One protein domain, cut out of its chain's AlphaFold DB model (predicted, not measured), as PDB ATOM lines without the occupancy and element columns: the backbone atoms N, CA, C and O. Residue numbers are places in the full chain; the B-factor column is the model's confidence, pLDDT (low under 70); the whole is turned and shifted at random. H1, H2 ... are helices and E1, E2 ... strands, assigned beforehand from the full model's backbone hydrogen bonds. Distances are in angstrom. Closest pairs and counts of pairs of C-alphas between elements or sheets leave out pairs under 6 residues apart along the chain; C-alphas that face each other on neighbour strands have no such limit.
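AT A GLANCE: This is residues 2 to 126 of the 152 residues of an uncharacterized protein of Fibularhizoctonia sp. CBS 109695 (UniProt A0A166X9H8). A loose, flat arch has a small three-stranded sheet between two helical ends: at one end H1 and H2 form a helical hairpin, with short H5 touching the last part of H1, and at the other H3 and little H4 lie near each other, joined by a long loop. H2 reaches from H1 to the sheet; residues 2 to 7 of H1 and residues 70 to 79 of the loop stick out. The printed part has 125 residues, with named elements in the order H1, H2, E1, H3, H4, E2, E3, H5, and is mostly helix. The mixed sheet runs E1, E2, E3. The whole is only just loose, close to extended, with a radius of gyration of the C-alphas of 20.7 A and spans of 60 by 41 by 19 A.

IN THESE COORDINATES: The sheet holds E1, residues 52 to 54, E2, residues 100 to 103, 9.6 A long, and E3, residues 109 to 113, 10.9 A long. H2, residues 35 to 50, is 22.6 A long and ends at C-alpha 50 (2.329, 41.888, 8.851). H1, residues 2 to 23, is 32.5 A long and begins at C-alpha 2 (3.964, 55.520, 17.981). H3 is residues 59 to 68, 14.2 A long, and H4 residues 82 to 85. H5, residues 120 to 126, ends at C-alpha 126 (-20.092, 28.093, 22.495).

HOW THE PARTS SIT: E1 and E2 are parallel at 36 degrees, with N 53 and O 101 2.8 A apart, within hydrogen-bond range. With H3 and H4 between them along the chain, they form a strand-helix-strand unit. E2 and E3, a hairpin, are antiparallel at 163 degrees, with N 102 and O 111 2.8 A apart, within hydrogen-bond range. H2 is on one face of the sheet, two layers, a helix on one face of a sheet, at a height over the sheet of 10.6 A; its closest C-alphas to E2 are Ala 48 and Ser 100, 3.9 A. H1 touches H2 with residues 11 to 18 alone, closest C-alphas Ser 18 and Ala 36, 6.8 A, opposite ways at a shallow tilt of 33 degrees, only just short of steep. H1 touches H5 with residues 19 to 23 alone, closest C-alphas Glu 23 and Phe 121, 6.5 A, at a steep tilt of 48 degrees. H3 and H4 are near each other, with 5 pairs of C-alphas within 10 A. In H2, H3 and H5 every O i to N i+4 pair is within hydrogen-bond range, in H1 17 of 18; H4 is too short for such a pair.

THE WHOLE: The C-alphas of Thr 3 and Asn 75, the two farthest apart, are 60.5 A apart. The printed part has no cut. The links H1 to H2, H3 to H4 and H4 to E2 are long. The mean pLDDT of the printed part is 75.0; 47 residues are under 70, among them residues 2 to 8, 21 to 31 and 68 to 91.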
ATOM      1  N   LYS A   2       5.066  55.007  17.117       39.03
ATOM      2  CA  LYS A   2       3.964  55.520  17.981       39.03
ATOM      3  C   LYS A   2       2.546  55.461  17.373       39.03
ATOM      4  O   LYS A   2       1.566  55.451  18.110       39.03
ATOM      5  N   THR A   3       2.429  55.441  16.046       46.03
ATOM      6  CA  THR A   3       1.142  55.471  15.323       46.03
ATOM      7  C   THR A   3       0.375  54.149  15.428       46.03
ATOM      8  O   THR A   3      -0.849  54.152  15.502       46.03
ATOM      9  N   ASP A   4       1.099  53.034  15.514       56.75
ATOM     10  CA  ASP A   4       0.554  51.673  15.520       56.75
ATOM     11  C   ASP A   4      -0.161  51.351  16.852       56.75
ATOM     12  O   ASP A   4      -1.294  50.877  16.885       56.75
ATOM     13  N   ILE A   5       0.423  51.780  17.977       62.38
ATOM     14  CA  ILE A   5      -0.149  51.594  19.323       62.38
ATOM     15  C   ILE A   5      -1.505  52.308  19.472       62.38
ATOM     16  O   ILE A   5      -2.448  51.743  20.025       62.38
ATOM     17  N   LYS A   6      -1.645  53.534  18.943       65.56
ATOM     18  CA  LYS A   6      -2.913  54.289  19.013       65.56
ATOM     19  C   LYS A   6      -4.045  53.606  18.243       65.56
ATOM     20  O   LYS A   6      -5.183  53.621  18.710       65.56
ATOM     21  N   ILE A   7      -3.744  53.022  17.083       62.12
ATOM     22  CA  ILE A   7      -4.731  52.306  16.264       62.12
ATOM     23  C   ILE A   7      -5.177  51.035  16.993       62.12
ATOM     24  O   ILE A   7      -6.378  50.811  17.138       62.12
ATOM     25  N   ARG A   8      -4.231  50.272  17.553       63.34
ATOM     26  CA  ARG A   8      -4.510  49.054  18.333       63.34
ATOM     27  C   ARG A   8      -5.417  49.321  19.535       63.34
ATOM     28  O   ARG A   8      -6.429  48.645  19.697       63.34
ATOM     29  N   VAL A   9      -5.115  50.348  20.334       70.75
ATOM     30  CA  VAL A   9      -5.938  50.730  21.498       70.75
ATOM     31  C   VAL A   9      -7.344  51.154  21.070       70.75
ATOM     32  O   VAL A   9      -8.330  50.767  21.691       70.75
ATOM     33  N   LYS A  10      -7.467  51.911  19.974       70.19
ATOM     34  CA  LYS A  10      -8.771  52.346  19.457       70.19
ATOM     35  C   LYS A  10      -9.626  51.165  18.985       70.19
ATOM     36  O   LYS A  10     -10.826  51.153  19.246       70.19
ATOM     37  N   LEU A  11      -9.014  50.178  18.329       63.84
ATOM     38  CA  LEU A  11      -9.692  48.961  17.877       63.84
ATOM     39  C   LEU A  11     -10.136  48.081  19.041       63.84
ATOM     40  O   LEU A  11     -11.284  47.648  19.052       63.84
ATOM     41  N   ARG A  12      -9.264  47.889  20.038       70.44
ATOM     42  CA  ARG A  12      -9.592  47.177  21.280       70.44
ATOM     43  C   ARG A  12     -10.795  47.816  21.974       70.44
ATOM     44  O   ARG A  12     -11.801  47.157  22.189       70.44
ATOM     45  N   ASN A  13     -10.748  49.129  22.191       74.25
ATOM     46  CA  ASN A  13     -11.833  49.864  22.841       74.25
ATOM     47  C   ASN A  13     -13.147  49.816  22.040       74.25
ATOM     48  O   ASN A  13     -14.227  49.744  22.624       74.25
ATOM     49  N   SER A  14     -13.069  49.877  20.706       68.69
ATOM     50  CA  SER A  14     -14.243  49.749  19.835       68.69
ATOM     51  C   SER A  14     -14.869  48.361  19.943       68.69
ATOM     52  O   SER A  14     -16.090  48.248  20.005       68.69
ATOM     53  N   TYR A  15     -14.038  47.323  19.985       68.31
ATOM     54  CA  TYR A  15     -14.470  45.940  20.115       68.31
ATOM     55  C   TYR A  15     -15.109  45.666  21.476       68.31
ATOM     56  O   TYR A  15     -16.233  45.175  21.531       68.31
ATOM     57  N   ASP A  16     -14.467  46.104  22.561       76.31
ATOM     58  CA  ASP A  16     -14.997  45.985  23.921       76.31
ATOM     59  C   ASP A  16     -16.360  46.679  24.059       76.31
ATOM     60  O   ASP A  16     -17.266  46.181  24.728       76.31
ATOM     61  N   LYS A  17     -16.548  47.822  23.384       73.19
ATOM     62  CA  LYS A  17     -17.841  48.517  23.336       73.19
ATOM     63  C   LYS A  17     -18.901  47.706  22.581       73.19
ATOM     64  O   LYS A  17     -20.032  47.617  23.054       73.19
ATOM     65  N   SER A  18     -18.548  47.111  21.440       64.44
ATOM     66  CA  SER A  18     -19.451  46.250  20.666       64.44
ATOM     67  C   SER A  18     -19.832  44.974  21.417       64.44
ATOM     68  O   SER A  18     -20.986  44.563  21.351       64.44
ATOM     69  N   ILE A  19     -18.906  44.392  22.182       66.38
ATOM     70  CA  ILE A  19     -19.171  43.233  23.043       66.38
ATOM     71  C   ILE A  19     -20.169  43.591  24.134       66.38
ATOM     72  O   ILE A  19     -21.192  42.926  24.244       66.38
ATOM     73  N   LYS A  20     -19.938  44.682  24.874       73.81
ATOM     74  CA  LYS A  20     -20.876  45.142  25.916       73.81
ATOM     75  C   LYS A  20     -22.276  45.399  25.361       73.81
ATOM     76  O   LYS A  20     -23.271  45.129  26.025       73.81
ATOM     77  N   GLN A  21     -22.357  45.918  24.137       63.91
ATOM     78  CA  GLN A  21     -23.629  46.148  23.461       63.91
ATOM     79  C   GLN A  21     -24.310  44.835  23.040       63.91
ATOM     80  O   GLN A  21     -25.527  44.733  23.152       63.91
ATOM     81  N   ALA A  22     -23.551  43.829  22.598       60.25
ATOM     82  CA  ALA A  22     -24.072  42.505  22.259       60.25
ATOM     83  C   ALA A  22     -24.505  41.706  23.503       60.25
ATOM     84  O   ALA A  22     -25.553  41.066  23.489       60.25
ATOM     85  N   GLU A  23     -23.756  41.797  24.604       64.75
ATOM     86  CA  GLU A  23     -24.099  41.192  25.898       64.75
ATOM     87  C   GLU A  23     -25.399  41.771  26.476       64.75
ATOM     88  O   GLU A  23     -26.207  41.036  27.044       64.75
ATOM     89  N   ALA A  24     -25.646  43.070  26.273       65.31
ATOM     90  CA  ALA A  24     -26.879  43.734  26.689       65.31
ATOM     91  C   ALA A  24     -28.121  43.328  25.865       65.31
ATOM     92  O   ALA A  24     -29.240  43.582  26.308       65.31
ATOM     93  N   MET A  25     -27.956  42.711  24.686       57.34
ATOM     94  CA  MET A  25     -29.066  42.407  23.767       57.34
ATOM     95  C   MET A  25     -29.774  41.058  24.002       57.34
ATOM     96  O   MET A  25     -30.765  40.792  23.329       57.34
ATOM     97  N   GLY A  26     -29.373  40.251  24.992       52.84
ATOM     98  CA  GLY A  26     -30.109  39.039  25.393       52.84
ATOM     99  C   GLY A  26     -29.997  37.855  24.410       52.84
ATOM    100  O   GLY A  26     -29.998  37.997  23.193       52.84
ATOM    101  N   SER A  27     -29.876  36.640  24.951       54.75
ATOM    102  CA  SER A  27     -29.352  35.442  24.269       54.75
ATOM    103  C   SER A  27     -30.335  34.660  23.375       54.75
ATOM    104  O   SER A  27     -30.274  33.429  23.352       54.75
ATOM    105  N   SER A  28     -31.274  35.298  22.677       50.00
ATOM    106  CA  SER A  28     -32.375  34.562  22.021       50.00
ATOM    107  C   SER A  28     -32.227  34.296  20.519       50.00
ATOM    108  O   SER A  28     -33.070  33.593  19.968       50.00
ATOM    109  N   GLN A  29     -31.165  34.747  19.843       51.06
ATOM    110  CA  GLN A  29     -30.898  34.341  18.453       51.06
ATOM    111  C   GLN A  29     -29.406  34.117  18.178       51.06
ATOM    112  O   GLN A  29     -28.574  34.801  18.780       51.06
ATOM    113  N   PRO A  30     -29.039  33.198  17.257       53.44
ATOM    114  CA  PRO A  30     -27.699  33.161  16.686       53.44
ATOM    115  C   PRO A  30     -27.502  34.466  15.912       53.44
ATOM    116  O   PRO A  30     -27.876  34.590  14.748       53.44
ATOM    117  N   GLY A  31     -27.004  35.479  16.619       60.53
ATOM    118  CA  GLY A  31     -26.877  36.832  16.104       60.53
ATOM    119  C   GLY A  31     -26.006  36.832  14.859       60.53
ATOM    120  O   GLY A  31     -24.887  36.293  14.881       60.53
ATOM    121  N   LEU A  32     -26.540  37.435  13.791       74.00
ATOM    122  CA  LEU A  32     -25.805  37.809  12.585       74.00
ATOM    123  C   LEU A  32     -24.400  38.288  12.970       74.00
ATOM    124  O   LEU A  32     -24.237  38.971  13.981       74.00
ATOM    125  N   ILE A  33     -23.381  37.913  12.193       78.69
ATOM    126  CA  ILE A  33     -22.021  38.418  12.419       78.69
ATOM    127  C   ILE A  33     -22.089  39.940  12.345       78.69
ATOM    128  O   ILE A  33     -22.395  40.503  11.292       78.69
ATOM    129  N   HIS A  34     -21.856  40.609  13.474       81.44
ATOM    130  CA  HIS A  34     -21.949  42.055  13.509       81.44
ATOM    131  C   HIS A  34     -20.783  42.643  12.714       81.44
ATOM    132  O   HIS A  34     -19.655  42.155  12.769       81.44
ATOM    133  N   HIS A  35     -21.034  43.744  12.009       81.88
ATOM    134  CA  HIS A  35     -20.018  44.425  11.200       81.88
ATOM    135  C   HIS A  35     -18.739  44.757  11.998       81.88
ATOM    136  O   HIS A  35     -17.630  44.660  11.478       81.88
ATOM    137  N   ALA A  36     -18.878  45.084  13.286       80.62
ATOM    138  CA  ALA A  36     -17.746  45.331  14.176       80.62
ATOM    139  C   ALA A  36     -16.891  44.076  14.438       80.62
ATOM    140  O   ALA A  36     -15.670  44.187  14.509       80.62
ATOM    141  N   GLU A  37     -17.506  42.895  14.543       85.19
ATOM    142  CA  GLU A  37     -16.787  41.623  14.698       85.19
ATOM    143  C   GLU A  37     -16.007  41.286  13.431       85.19
ATOM    144  O   GLU A  37     -14.842  40.907  13.502       85.19
ATOM    145  N   PHE A  38     -16.627  41.503  12.267       86.75
ATOM    146  CA  PHE A  38     -15.969  41.315  10.980       86.75
ATOM    147  C   PHE A  38     -14.747  42.229  10.826       86.75
ATOM    148  O   PHE A  38     -13.661  41.755  10.499       86.75
ATOM    149  N   ILE A  39     -14.897  43.528  11.116       87.69
ATOM    150  CA  ILE A  39     -13.780  44.482  11.079       87.69
ATOM    151  C   ILE A  39     -12.678  44.067  12.054       87.69
ATOM    152  O   ILE A  39     -11.503  44.096  11.690       87.69
ATOM    153  N   HIS A  40     -13.037  43.685  13.284       87.06
ATOM    154  CA  HIS A  40     -12.062  43.258  14.281       87.06
ATOM    155  C   HIS A  40     -11.266  42.045  13.791       87.06
ATOM    156  O   HIS A  40     -10.038  42.087  13.780       87.06
ATOM    157  N   ALA A  41     -11.950  41.010  13.297       91.69
ATOM    158  CA  ALA A  41     -11.304  39.811  12.782       91.69
ATOM    159  C   ALA A  41     -10.399  40.103  11.575       91.69
ATOM    160  O   ALA A  41      -9.262  39.633  11.533       91.69
ATOM    161  N   ALA A  42     -10.866  40.923  10.629       92.88
ATOM    162  CA  ALA A  42     -10.085  41.324   9.462       92.88
ATOM    163  C   ALA A  42      -8.801  42.069   9.858       92.88
ATOM    164  O   ALA A  42      -7.732  41.806   9.309       92.88
ATOM    165  N   LEU A  43      -8.883  42.969  10.839       91.62
ATOM    166  CA  LEU A  43      -7.722  43.717  11.321       91.62
ATOM    167  C   LEU A  43      -6.757  42.839  12.114       91.62
ATOM    168  O   LEU A  43      -5.550  42.965  11.927       91.62
ATOM    169  N   THR A  44      -7.261  41.924  12.943       92.69
ATOM    170  CA  THR A  44      -6.442  40.932  13.655       92.69
ATOM    171  C   THR A  44      -5.675  40.041  12.676       92.69
ATOM    172  O   THR A  44      -4.477  39.826  12.858       92.69
ATOM    173  N   LEU A  45      -6.324  39.590  11.596       95.00
ATOM    174  CA  LEU A  45      -5.669  38.846  10.515       95.00
ATOM    175  C   LEU A  45      -4.618  39.690   9.787       95.00
ATOM    176  O   LEU A  45      -3.498  39.226   9.594       95.00
ATOM    177  N   ALA A  46      -4.950  40.929   9.414       93.88
ATOM    178  CA  ALA A  46      -4.009  41.827   8.748       93.88
ATOM    179  C   ALA A  46      -2.761  42.083   9.610       93.88
ATOM    180  O   ALA A  46      -1.640  41.984   9.113       93.88
ATOM    181  N   LEU A  47      -2.948  42.333  10.911       91.88
ATOM    182  CA  LEU A  47      -1.864  42.473  11.883       91.88
ATOM    183  C   LEU A  47      -0.988  41.217  11.919       91.88
ATOM    184  O   LEU A  47       0.229  41.337  11.783       91.88
ATOM    185  N   ALA A  48      -1.592  40.031  12.017       94.56
ATOM    186  CA  ALA A  48      -0.860  38.769  12.046       94.56
ATOM    187  C   ALA A  48      -0.042  38.522  10.772       94.56
ATOM    188  O   ALA A  48       1.095  38.059  10.871       94.56
ATOM    189  N   ILE A  49      -0.571  38.865   9.593       93.25
ATOM    190  CA  ILE A  49       0.161  38.762   8.318       93.25
ATOM    191  C   ILE A  49       1.388  39.674   8.326       93.25
ATOM    192  O   ILE A  49       2.468  39.269   7.908       93.25
ATOM    193  N   THR A  50       1.232  40.906   8.814       92.62
ATOM    194  CA  THR A  50       2.329  41.888   8.851       92.62
ATOM    195  C   THR A  50       3.337  41.654   9.977       92.62
ATOM    196  O   THR A  50       4.402  42.265   9.974       92.62
ATOM    197  N   ASN A  51       3.014  40.784  10.935       91.44
ATOM    198  CA  ASN A  51       3.823  40.496  12.113       91.44
ATOM    199  C   ASN A  51       4.302  39.038  12.095       91.44
ATOM    200  O   ASN A  51       3.874  38.195  12.889       91.44
ATOM    201  N   SER A  52       5.160  38.726  11.123       91.81
ATOM    202  CA  SER A  52       5.716  37.386  10.963       91.81
ATOM    203  C   SER A  52       6.929  37.155  11.866       91.81
ATOM    204  O   SER A  52       7.863  37.959  11.866       91.81
ATOM    205  N   VAL A  53       6.962  36.016  12.553       90.25
ATOM    206  CA  VAL A  53       8.104  35.542  13.343       90.25
ATOM    207  C   VAL A  53       8.655  34.276  12.696       90.25
ATOM    208  O   VAL A  53       7.924  33.306  12.508       90.25
ATOM    209  N   SER A  54       9.941  34.265  12.355       89.06
ATOM    210  CA  SER A  54      10.583  33.089  11.761       89.06
ATOM    211  C   SER A  54      11.040  32.099  12.829       89.06
ATOM    212  O   SER A  54      11.737  32.463  13.777       89.06
ATOM    213  N   ALA A  55      10.693  30.830  12.639       85.75
ATOM    214  CA  ALA A  55      11.188  29.703  13.411       85.75
ATOM    215  C   ALA A  55      12.213  28.912  12.592       85.75
ATOM    216  O   ALA A  55      12.049  28.730  11.386       85.75
ATOM    217  N   LYS A  56      13.255  28.391  13.254       84.12
ATOM    218  CA  LYS A  56      14.211  27.454  12.639       84.12
ATOM    219  C   LYS A  56      13.586  26.064  12.583       84.12
ATOM    220  O   LYS A  56      13.909  25.182  13.377       84.12
ATOM    221  N   PHE A  57      12.611  25.935  11.699       81.88
ATOM    222  CA  PHE A  57      11.772  24.765  11.541       81.88
ATOM    223  C   PHE A  57      11.557  24.511  10.050       81.88
ATOM    224  O   PHE A  57      11.372  25.462   9.298       81.88
ATOM    225  N   ASP A  58      11.546  23.243   9.647       86.31
ATOM    226  CA  ASP A  58      11.268  22.812   8.273       86.31
ATOM    227  C   ASP A  58      10.005  21.941   8.271       86.31
ATOM    228  O   ASP A  58      10.037  20.740   8.567       86.31
ATOM    229  N   ILE A  59       8.858  22.567   7.987       84.38
ATOM    230  CA  ILE A  59       7.547  21.902   8.061       84.38
ATOM    231  C   ILE A  59       7.386  20.810   6.998       84.38
ATOM    232  O   ILE A  59       6.695  19.822   7.233       84.38
ATOM    233  N   GLU A  60       8.042  20.938   5.846       85.50
ATOM    234  CA  GLU A  60       7.937  19.954   4.766       85.50
ATOM    235  C   GLU A  60       8.725  18.698   5.094       85.50
ATOM    236  O   GLU A  60       8.198  17.591   4.978       85.50
ATOM    237  N   ARG A  61       9.935  18.845   5.635       82.75
ATOM    238  CA  ARG A  61      10.688  17.691   6.125       82.75
ATOM    239  C   ARG A  61       9.985  16.984   7.281       82.75
ATOM    240  O   ARG A  61      10.111  15.762   7.404       82.75
ATOM    241  N   LEU A  62       9.245  17.712   8.125       80.19
ATOM    242  CA  LEU A  62       8.361  17.090   9.115       80.19
ATOM    243  C   LEU A  62       7.245  16.306   8.431       80.19
ATOM    244  O   LEU A  62       7.048  15.137   8.753       80.19
ATOM    245  N   ALA A  63       6.532  16.934   7.497       82.44
ATOM    246  CA  ALA A  63       5.409  16.318   6.807       82.44
ATOM    247  C   ALA A  63       5.826  15.029   6.085       82.44
ATOM    248  O   ALA A  63       5.148  14.012   6.217       82.44
ATOM    249  N   GLU A  64       6.971  15.029   5.400       83.25
ATOM    250  CA  GLU A  64       7.518  13.834   4.749       83.25
ATOM    251  C   GLU A  64       7.862  12.733   5.755       83.25
ATOM    252  O   GLU A  64       7.516  11.566   5.552       83.25
ATOM    253  N   LYS A  65       8.451  13.091   6.902       75.44
ATOM    254  CA  LYS A  65       8.685  12.124   7.981       75.44
ATOM    255  C   LYS A  65       7.385  11.536   8.521       75.44
ATOM    256  O   LYS A  65       7.320  10.320   8.671       75.44
ATOM    257  N   VAL A  66       6.364  12.354   8.772       77.38
ATOM    258  CA  VAL A  66       5.059  11.896   9.279       77.38
ATOM    259  C   VAL A  66       4.365  10.982   8.269       77.38
ATOM    260  O   VAL A  66       3.867   9.933   8.660       77.38
ATOM    261  N   LYS A  67       4.391  11.310   6.972       76.19
ATOM    262  CA  LYS A  67       3.855  10.432   5.913       76.19
ATOM    263  C   LYS A  67       4.593   9.094   5.836       76.19
ATOM    264  O   LYS A  67       3.979   8.063   5.579       76.19
ATOM    265  N   SER A  68       5.909   9.110   6.043       67.81
ATOM    266  CA  SER A  68       6.746   7.905   6.019       67.81
ATOM    267  C   SER A  68       6.686   7.084   7.314       67.81
ATOM    268  O   SER A  68       7.094   5.918   7.323       67.81
ATOM    269  N   ALA A  69       6.181   7.669   8.404       64.12
ATOM    270  CA  ALA A  69       6.014   6.995   9.678       64.12
ATOM    271  C   ALA A  69       4.870   5.983   9.555       64.12
ATOM    272  O   ALA A  69       3.693   6.309   9.693       64.12
ATOM    273  N   ARG A  70       5.221   4.725   9.278       59.69
ATOM    274  CA  ARG A  70       4.284   3.611   9.436       59.69
ATOM    275  C   ARG A  70       3.807   3.584  10.888       59.69
ATOM    276  O   ARG A  70       4.611   3.799  11.797       59.69
ATOM    277  N   VAL A  71       2.517   3.307  11.088       58.03
ATOM    278  CA  VAL A  71       1.955   2.997  12.410       58.03
ATOM    279  C   VAL A  71       2.846   1.918  13.018       58.03
ATOM    280  O   VAL A  71       2.985   0.841  12.439       58.03
ATOM    281  N   LYS A  72       3.546   2.241  14.111       54.81
ATOM    282  CA  LYS A  72       4.411   1.271  14.780       54.81
ATOM    283  C   LYS A  72       3.525   0.136  15.282       54.81
ATOM    284  O   LYS A  72       2.633   0.377  16.091       54.81
ATOM    285  N   ASP A  73       3.808  -1.087  14.845       50.69
ATOM    286  CA  ASP A  73       3.387  -2.262  15.596       50.69
ATOM    287  C   ASP A  73       3.981  -2.142  17.004       50.69
ATOM    288  O   ASP A  73       5.163  -1.826  17.168       50.69
ATOM    289  N   TYR A  74       3.152  -2.382  18.018       50.88
ATOM    290  CA  TYR A  74       3.437  -2.166  19.446       50.88
ATOM    291  C   TYR A  74       4.675  -2.930  19.984       50.88
ATOM    292  O   TYR A  74       5.042  -2.753  21.138       50.88
ATOM    293  N   ASN A  75       5.322  -3.759  19.152       50.41
ATOM    294  CA  ASN A  75       6.482  -4.603  19.462       50.41
ATOM    295  C   ASN A  75       7.778  -4.206  18.730       50.41
ATOM    296  O   ASN A  75       8.762  -4.942  18.764       50.41
ATOM    297  N   SER A  76       7.802  -3.076  18.023       47.81
ATOM    298  CA  SER A  76       9.006  -2.615  17.327       47.81
ATOM    299  C   SER A  76       9.813  -1.667  18.226       47.81
ATOM    300  O   SER A  76       9.546  -0.459  18.237       47.81
ATOM    301  N   ASP A  77      10.846  -2.198  18.888       52.62
ATOM    302  CA  ASP A  77      11.929  -1.471  19.582       52.62
ATOM    303  C   ASP A  77      12.795  -0.651  18.601       52.62
ATOM    304  O   ASP A  77      14.003  -0.837  18.465       52.62
ATOM    305  N   ASN A  78      12.174   0.265  17.857       50.44
ATOM    306  CA  ASN A  78      12.877   1.175  16.963       50.44
ATOM    307  C   ASN A  78      13.080   2.537  17.649       50.44
ATOM    308  O   ASN A  78      12.083   3.231  17.909       50.44
ATOM    309  N   PRO A  79      14.341   2.976  17.860       48.38
ATOM    310  CA  PRO A  79      14.703   4.258  18.472       48.38
ATOM    311  C   PRO A  79      14.544   5.413  17.465       48.38
ATOM    312  O   PRO A  79      15.476   6.148  17.143       48.38
ATOM    313  N   SER A  80      13.354   5.536  16.874       52.75
ATOM    314  CA  SER A  80      13.081   6.505  15.807       52.75
ATOM    315  C   SER A  80      12.737   7.908  16.315       52.75
ATOM    316  O   SER A  80      12.707   8.832  15.503       52.75
ATOM    317  N   ASP A  81      12.479   8.082  17.614       52.69
ATOM    318  CA  ASP A  81      12.003   9.356  18.177       52.69
ATOM    319  C   ASP A  81      13.120  10.404  18.321       52.69
ATOM    320  O   ASP A  81      12.927  11.580  18.010       52.69
ATOM    321  N   ASP A  82      14.348   9.975  18.628       51.34
ATOM    322  CA  ASP A  82      15.501  10.879  18.788       51.34
ATOM    323  C   ASP A  82      15.868  11.624  17.491       51.34
ATOM    324  O   ASP A  82      16.465  12.705  17.502       51.34
ATOM    325  N   ARG A  83      15.472  11.080  16.332       57.03
ATOM    326  CA  ARG A  83      15.707  11.702  15.021       57.03
ATOM    327  C   ARG A  83      14.722  12.817  14.693       57.03
ATOM    328  O   ARG A  83      14.940  13.485  13.685       57.03
ATOM    329  N   ILE A  84      13.637  13.003  15.435       57.84
ATOM    330  CA  ILE A  84      12.701  14.117  15.225       57.84
ATOM    331  C   ILE A  84      13.272  15.342  15.946       57.84
ATOM    332  O   ILE A  84      13.597  16.336  15.297       57.84
ATOM    333  N   ASN A  85      13.586  15.209  17.233       59.97
ATOM    334  CA  ASN A  85      14.114  16.298  18.063       59.97
ATOM    335  C   ASN A  85      15.419  16.924  17.527       59.97
ATOM    336  O   ASN A  85      15.656  18.113  17.720       59.97
ATOM    337  N   LYS A  86      16.242  16.162  16.789       60.38
ATOM    338  CA  LYS A  86      17.469  16.680  16.155       60.38
ATOM    339  C   LYS A  86      17.220  17.714  15.043       60.38
ATOM    340  O   LYS A  86      18.084  18.552  14.808       60.38
ATOM    341  N   PHE A  87      16.090  17.640  14.339       55.88
ATOM    342  CA  PHE A  87      15.749  18.589  13.262       55.88
ATOM    343  C   PHE A  87      14.627  19.548  13.653       55.88
ATOM    344  O   PHE A  87      14.447  20.569  13.002       55.88
ATOM    345  N   PHE A  88      13.897  19.229  14.718       62.59
ATOM    346  CA  PHE A  88      12.805  20.034  15.244       62.59
ATOM    347  C   PHE A  88      13.180  20.489  16.648       62.59
ATOM    348  O   PHE A  88      12.618  20.036  17.643       62.59
ATOM    349  N   LEU A  89      14.193  21.355  16.726       62.75
ATOM    350  CA  LEU A  89      14.531  21.997  17.989       62.75
ATOM    351  C   LEU A  89      13.335  22.857  18.416       62.75
ATOM    352  O   LEU A  89      12.850  23.648  17.597       62.75
ATOM    353  N   PRO A  90      12.861  22.737  19.669       61.03
ATOM    354  CA  PRO A  90      11.848  23.632  20.202       61.03
ATOM    355  C   PRO A  90      12.329  25.072  20.029       61.03
ATOM    356  O   PRO A  90      13.264  25.518  20.695       61.03
ATOM    357  N   THR A  91      11.733  25.796  19.083       66.81
ATOM    358  CA  THR A  91      12.046  27.211  18.917       66.81
ATOM    359  C   THR A  91      11.333  27.947  20.038       66.81
ATOM    360  O   THR A  91      10.104  27.964  20.100       66.81
ATOM    361  N   VAL A  92      12.103  28.551  20.941       71.38
ATOM    362  CA  VAL A  92      11.551  29.426  21.974       71.38
ATOM    363  C   VAL A  92      11.212  30.757  21.307       71.38
ATOM    364  O   VAL A  92      12.066  31.623  21.154       71.38
ATOM    365  N   LEU A  93       9.958  30.899  20.873       72.06
ATOM    366  CA  LEU A  93       9.444  32.104  20.206       72.06
ATOM    367  C   LEU A  93       9.162  33.264  21.179       72.06
ATOM    368  O   LEU A  93       8.745  34.339  20.760       72.06
ATOM    369  N   GLY A  94       9.409  33.060  22.477       76.25
ATOM    370  CA  GLY A  94       9.078  34.022  23.523       76.25
ATOM    371  C   GLY A  94       7.571  34.144  23.747       76.25
ATOM    372  O   GLY A  94       6.785  33.294  23.327       76.25
ATOM    373  N   ILE A  95       7.170  35.197  24.459       79.38
ATOM    374  CA  ILE A  95       5.757  35.518  24.678       79.38
ATOM    375  C   ILE A  95       5.253  36.282  23.456       79.38
ATOM    376  O   ILE A  95       5.786  37.335  23.117       79.38
ATOM    377  N   MET A  96       4.208  35.760  22.820       82.62
ATOM    378  CA  MET A  96       3.487  36.445  21.752       82.62
ATOM    379  C   MET A  96       2.284  37.164  22.356       82.62
ATOM    380  O   MET A  96       1.351  36.528  22.836       82.62
ATOM    381  N   ASP A  97       2.334  38.491  22.366       84.56
ATOM    382  CA  ASP A  97       1.341  39.377  22.988       84.56
ATOM    383  C   ASP A  97       0.440  40.095  21.966       84.56
ATOM    384  O   ASP A  97      -0.548  40.739  22.322       84.56
ATOM    385  N   CYS A  98       0.769  39.981  20.683       85.69
ATOM    386  CA  CYS A  98       0.049  40.585  19.575       85.69
ATOM    387  C   CYS A  98      -0.222  39.552  18.478       85.69
ATOM    388  O   CYS A  98       0.457  38.525  18.439       85.69
ATOM    389  N   PRO A  99      -1.217  39.789  17.597       93.81
ATOM    390  CA  PRO A  99      -1.486  38.892  16.484       93.81
ATOM    391  C   PRO A  99      -0.230  38.700  15.638       93.81
ATOM    392  O   PRO A  99       0.408  39.681  15.250       93.81
ATOM    393  N   SER A 100       0.111  37.445  15.362       94.06
ATOM    394  CA  SER A 100       1.370  37.081  14.712       94.06
ATOM    395  C   SER A 100       1.207  35.837  13.861       94.06
ATOM    396  O   SER A 100       0.396  34.959  14.163       94.06
ATOM    397  N   THR A 101       2.052  35.728  12.845       95.06
ATOM    398  CA  THR A 101       2.197  34.502  12.060       95.06
ATOM    399  C   THR A 101       3.576  33.916  12.314       95.06
ATOM    400  O   THR A 101       4.576  34.605  12.152       95.06
ATOM    401  N   VAL A 102       3.657  32.648  12.700       92.00
ATOM    402  CA  VAL A 102       4.932  31.931  12.780       92.00
ATOM    403  C   VAL A 102       5.183  31.276  11.436       92.00
ATOM    404  O   VAL A 102       4.359  30.486  10.968       92.00
ATOM    405  N   VAL A 103       6.319  31.597  10.830       92.62
ATOM    406  CA  VAL A 103       6.752  31.028   9.556       92.62
ATOM    407  C   VAL A 103       7.975  30.145   9.751       92.62
ATOM    408  O   VAL A 103       8.785  30.371  10.647       92.62
ATOM    409  N   ASP A 104       8.089  29.124   8.919       90.62
ATOM    410  CA  ASP A 104       9.229  28.219   8.867       90.62
ATOM    411  C   ASP A 104      10.432  28.880   8.165       90.62
ATOM    412  O   ASP A 104      10.349  30.023   7.702       90.62
ATOM    413  N   GLU A 105      11.564  28.177   8.079       88.69
ATOM    414  CA  GLU A 105      12.784  28.734   7.472       88.69
ATOM    415  C   GLU A 105      12.664  29.004   5.960       88.69
ATOM    416  O   GLU A 105      13.470  29.742   5.393       88.69
ATOM    417  N   HIS A 106      11.620  28.474   5.322       90.75
ATOM    418  CA  HIS A 106      11.274  28.674   3.917       90.75
ATOM    419  C   HIS A 106      10.099  29.649   3.721       90.75
ATOM    420  O   HIS A 106       9.599  29.798   2.605       90.75
ATOM    421  N   GLY A 107       9.646  30.327   4.782       90.00
ATOM    422  CA  GLY A 107       8.551  31.301   4.730       90.00
ATOM    423  C   GLY A 107       7.147  30.688   4.712       90.00
ATOM    424  O   GLY A 107       6.171  31.398   4.465       90.00
ATOM    425  N   ARG A 108       7.007  29.386   4.979       91.44
ATOM    426  CA  ARG A 108       5.709  28.701   5.047       91.44
ATOM    427  C   ARG A 108       5.079  28.912   6.409       91.44
ATOM    428  O   ARG A 108       5.745  28.796   7.433       91.44
ATOM    429  N   VAL A 109       3.781  29.189   6.442       92.25
ATOM    430  CA  VAL A 109       3.086  29.417   7.709       92.25
ATOM    431  C   VAL A 109       2.944  28.113   8.491       92.25
ATOM    432  O   VAL A 109       2.367  27.150   7.996       92.25
ATOM    433  N   ILE A 110       3.438  28.116   9.729       89.75
ATOM    434  CA  ILE A 110       3.303  27.012  10.684       89.75
ATOM    435  C   ILE A 110       2.142  27.286  11.644       89.75
ATOM    436  O   ILE A 110       1.337  26.399  11.916       89.75
ATOM    437  N   VAL A 111       2.054  28.511  12.175       90.56
ATOM    438  CA  VAL A 111       1.068  28.880  13.202       90.56
ATOM    439  C   VAL A 111       0.521  30.273  12.933       90.56
ATOM    440  O   VAL A 111       1.275  31.204  12.671       90.56
ATOM    441  N   TRP A 112      -0.791  30.426  13.083       94.00
ATOM    442  CA  TRP A 112      -1.443  31.723  13.224       94.00
ATOM    443  C   TRP A 112      -1.812  31.936  14.688       94.00
ATOM    444  O   TRP A 112      -2.568  31.150  15.261       94.00
ATOM    445  N   TYR A 113      -1.309  33.005  15.293       92.50
ATOM    446  CA  TYR A 113      -1.737  33.446  16.614       92.50
ATOM    447  C   TYR A 113      -2.649  34.654  16.465       92.50
ATOM    448  O   TYR A 113      -2.216  35.747  16.107       92.50
ATOM    449  N   LEU A 114      -3.937  34.420  16.704       94.25
ATOM    450  CA  LEU A 114      -5.020  35.362  16.444       94.25
ATOM    451  C   LEU A 114      -5.802  35.604  17.740       94.25
ATOM    452  O   LEU A 114      -6.906  35.074  17.900       94.25
ATOM    453  N   PRO A 115      -5.219  36.344  18.701       88.81
ATOM    454  CA  PRO A 115      -5.869  36.600  19.974       88.81
ATOM    455  C   PRO A 115      -7.163  37.385  19.755       88.81
ATOM    456  O   PRO A 115      -7.221  38.290  18.921       88.81
ATOM    457  N   ASP A 116      -8.196  37.021  20.513       86.69
ATOM    458  CA  ASP A 116      -9.494  37.705  20.563       86.69
ATOM    459  C   ASP A 116     -10.228  37.848  19.217       86.69
ATOM    460  O   ASP A 116     -11.168  38.632  19.108       86.69
ATOM    461  N   ILE A 117      -9.862  37.051  18.203       90.75
ATOM    462  CA  ILE A 117     -10.496  37.092  16.874       90.75
ATOM    463  C   ILE A 117     -12.000  36.781  16.915       90.75
ATOM    464  O   ILE A 117     -12.756  37.257  16.071       90.75
ATOM    465  N   LEU A 118     -12.435  35.995  17.904       88.56
ATOM    466  CA  LEU A 118     -13.840  35.730  18.193       88.56
ATOM    467  C   LEU A 118     -14.306  36.571  19.377       88.56
ATOM    468  O   LEU A 118     -13.607  36.670  20.388       88.56
ATOM    469  N   ALA A 119     -15.526  37.100  19.286       83.25
ATOM    470  CA  ALA A 119     -16.098  37.890  20.366       83.25
ATOM    471  C   ALA A 119     -16.300  37.051  21.638       83.25
ATOM    472  O   ALA A 119     -16.824  35.936  21.551       83.25
ATOM    473  N   PRO A 120     -15.964  37.579  22.832       81.06
ATOM    474  CA  PRO A 120     -16.191  36.936  24.121       81.06
ATOM    475  C   PRO A 120     -17.590  36.352  24.294       81.06
ATOM    476  O   PRO A 120     -17.712  35.224  24.761       81.06
ATOM    477  N   PHE A 121     -18.643  37.044  23.846       79.44
ATOM    478  CA  PHE A 121     -20.008  36.521  23.939       79.44
ATOM    479  C   PHE A 121     -20.237  35.291  23.040       79.44
ATOM    480  O   PHE A 121     -20.957  34.375  23.437       79.44
ATOM    481  N   ARG A 122     -19.588  35.208  21.864       84.62
ATOM    482  CA  ARG A 122     -19.626  34.004  21.009       84.62
ATOM    483  C   ARG A 122     -18.881  32.844  21.655       84.62
ATOM    484  O   ARG A 122     -19.376  31.720  21.637       84.62
ATOM    485  N   VAL A 123     -17.728  33.121  22.265       85.38
ATOM    486  CA  VAL A 123     -16.953  32.122  23.019       85.38
ATOM    487  C   VAL A 123     -17.747  31.622  24.228       85.38
ATOM    488  O   VAL A 123     -17.811  30.418  24.469       85.38
ATOM    489  N   ALA A 124     -18.407  32.521  24.962       83.00
ATOM    490  CA  ALA A 124     -19.264  32.174  26.090       83.00
ATOM    491  C   ALA A 124     -20.454  31.310  25.651       83.00
ATOM    492  O   ALA A 124     -20.699  30.271  26.264       83.00
ATOM    493  N   ALA A 125     -21.144  31.689  24.570       83.50
ATOM    494  CA  ALA A 125     -22.242  30.907  24.008       83.50
ATOM    495  C   ALA A 125     -21.784  29.498  23.607       83.50
ATOM    496  O   ALA A 125     -22.378  28.517  24.052       83.50
ATOM    497  N   PHE A 126     -20.677  29.384  22.861       86.50
ATOM    498  CA  PHE A 126     -20.092  28.093  22.495       86.50
ATOM    499  C   PHE A 126     -19.766  27.247  23.731       86.50
ATOM    500  O   PHE A 126     -20.192  26.098  23.818       86.50
TER     501      PHE A 126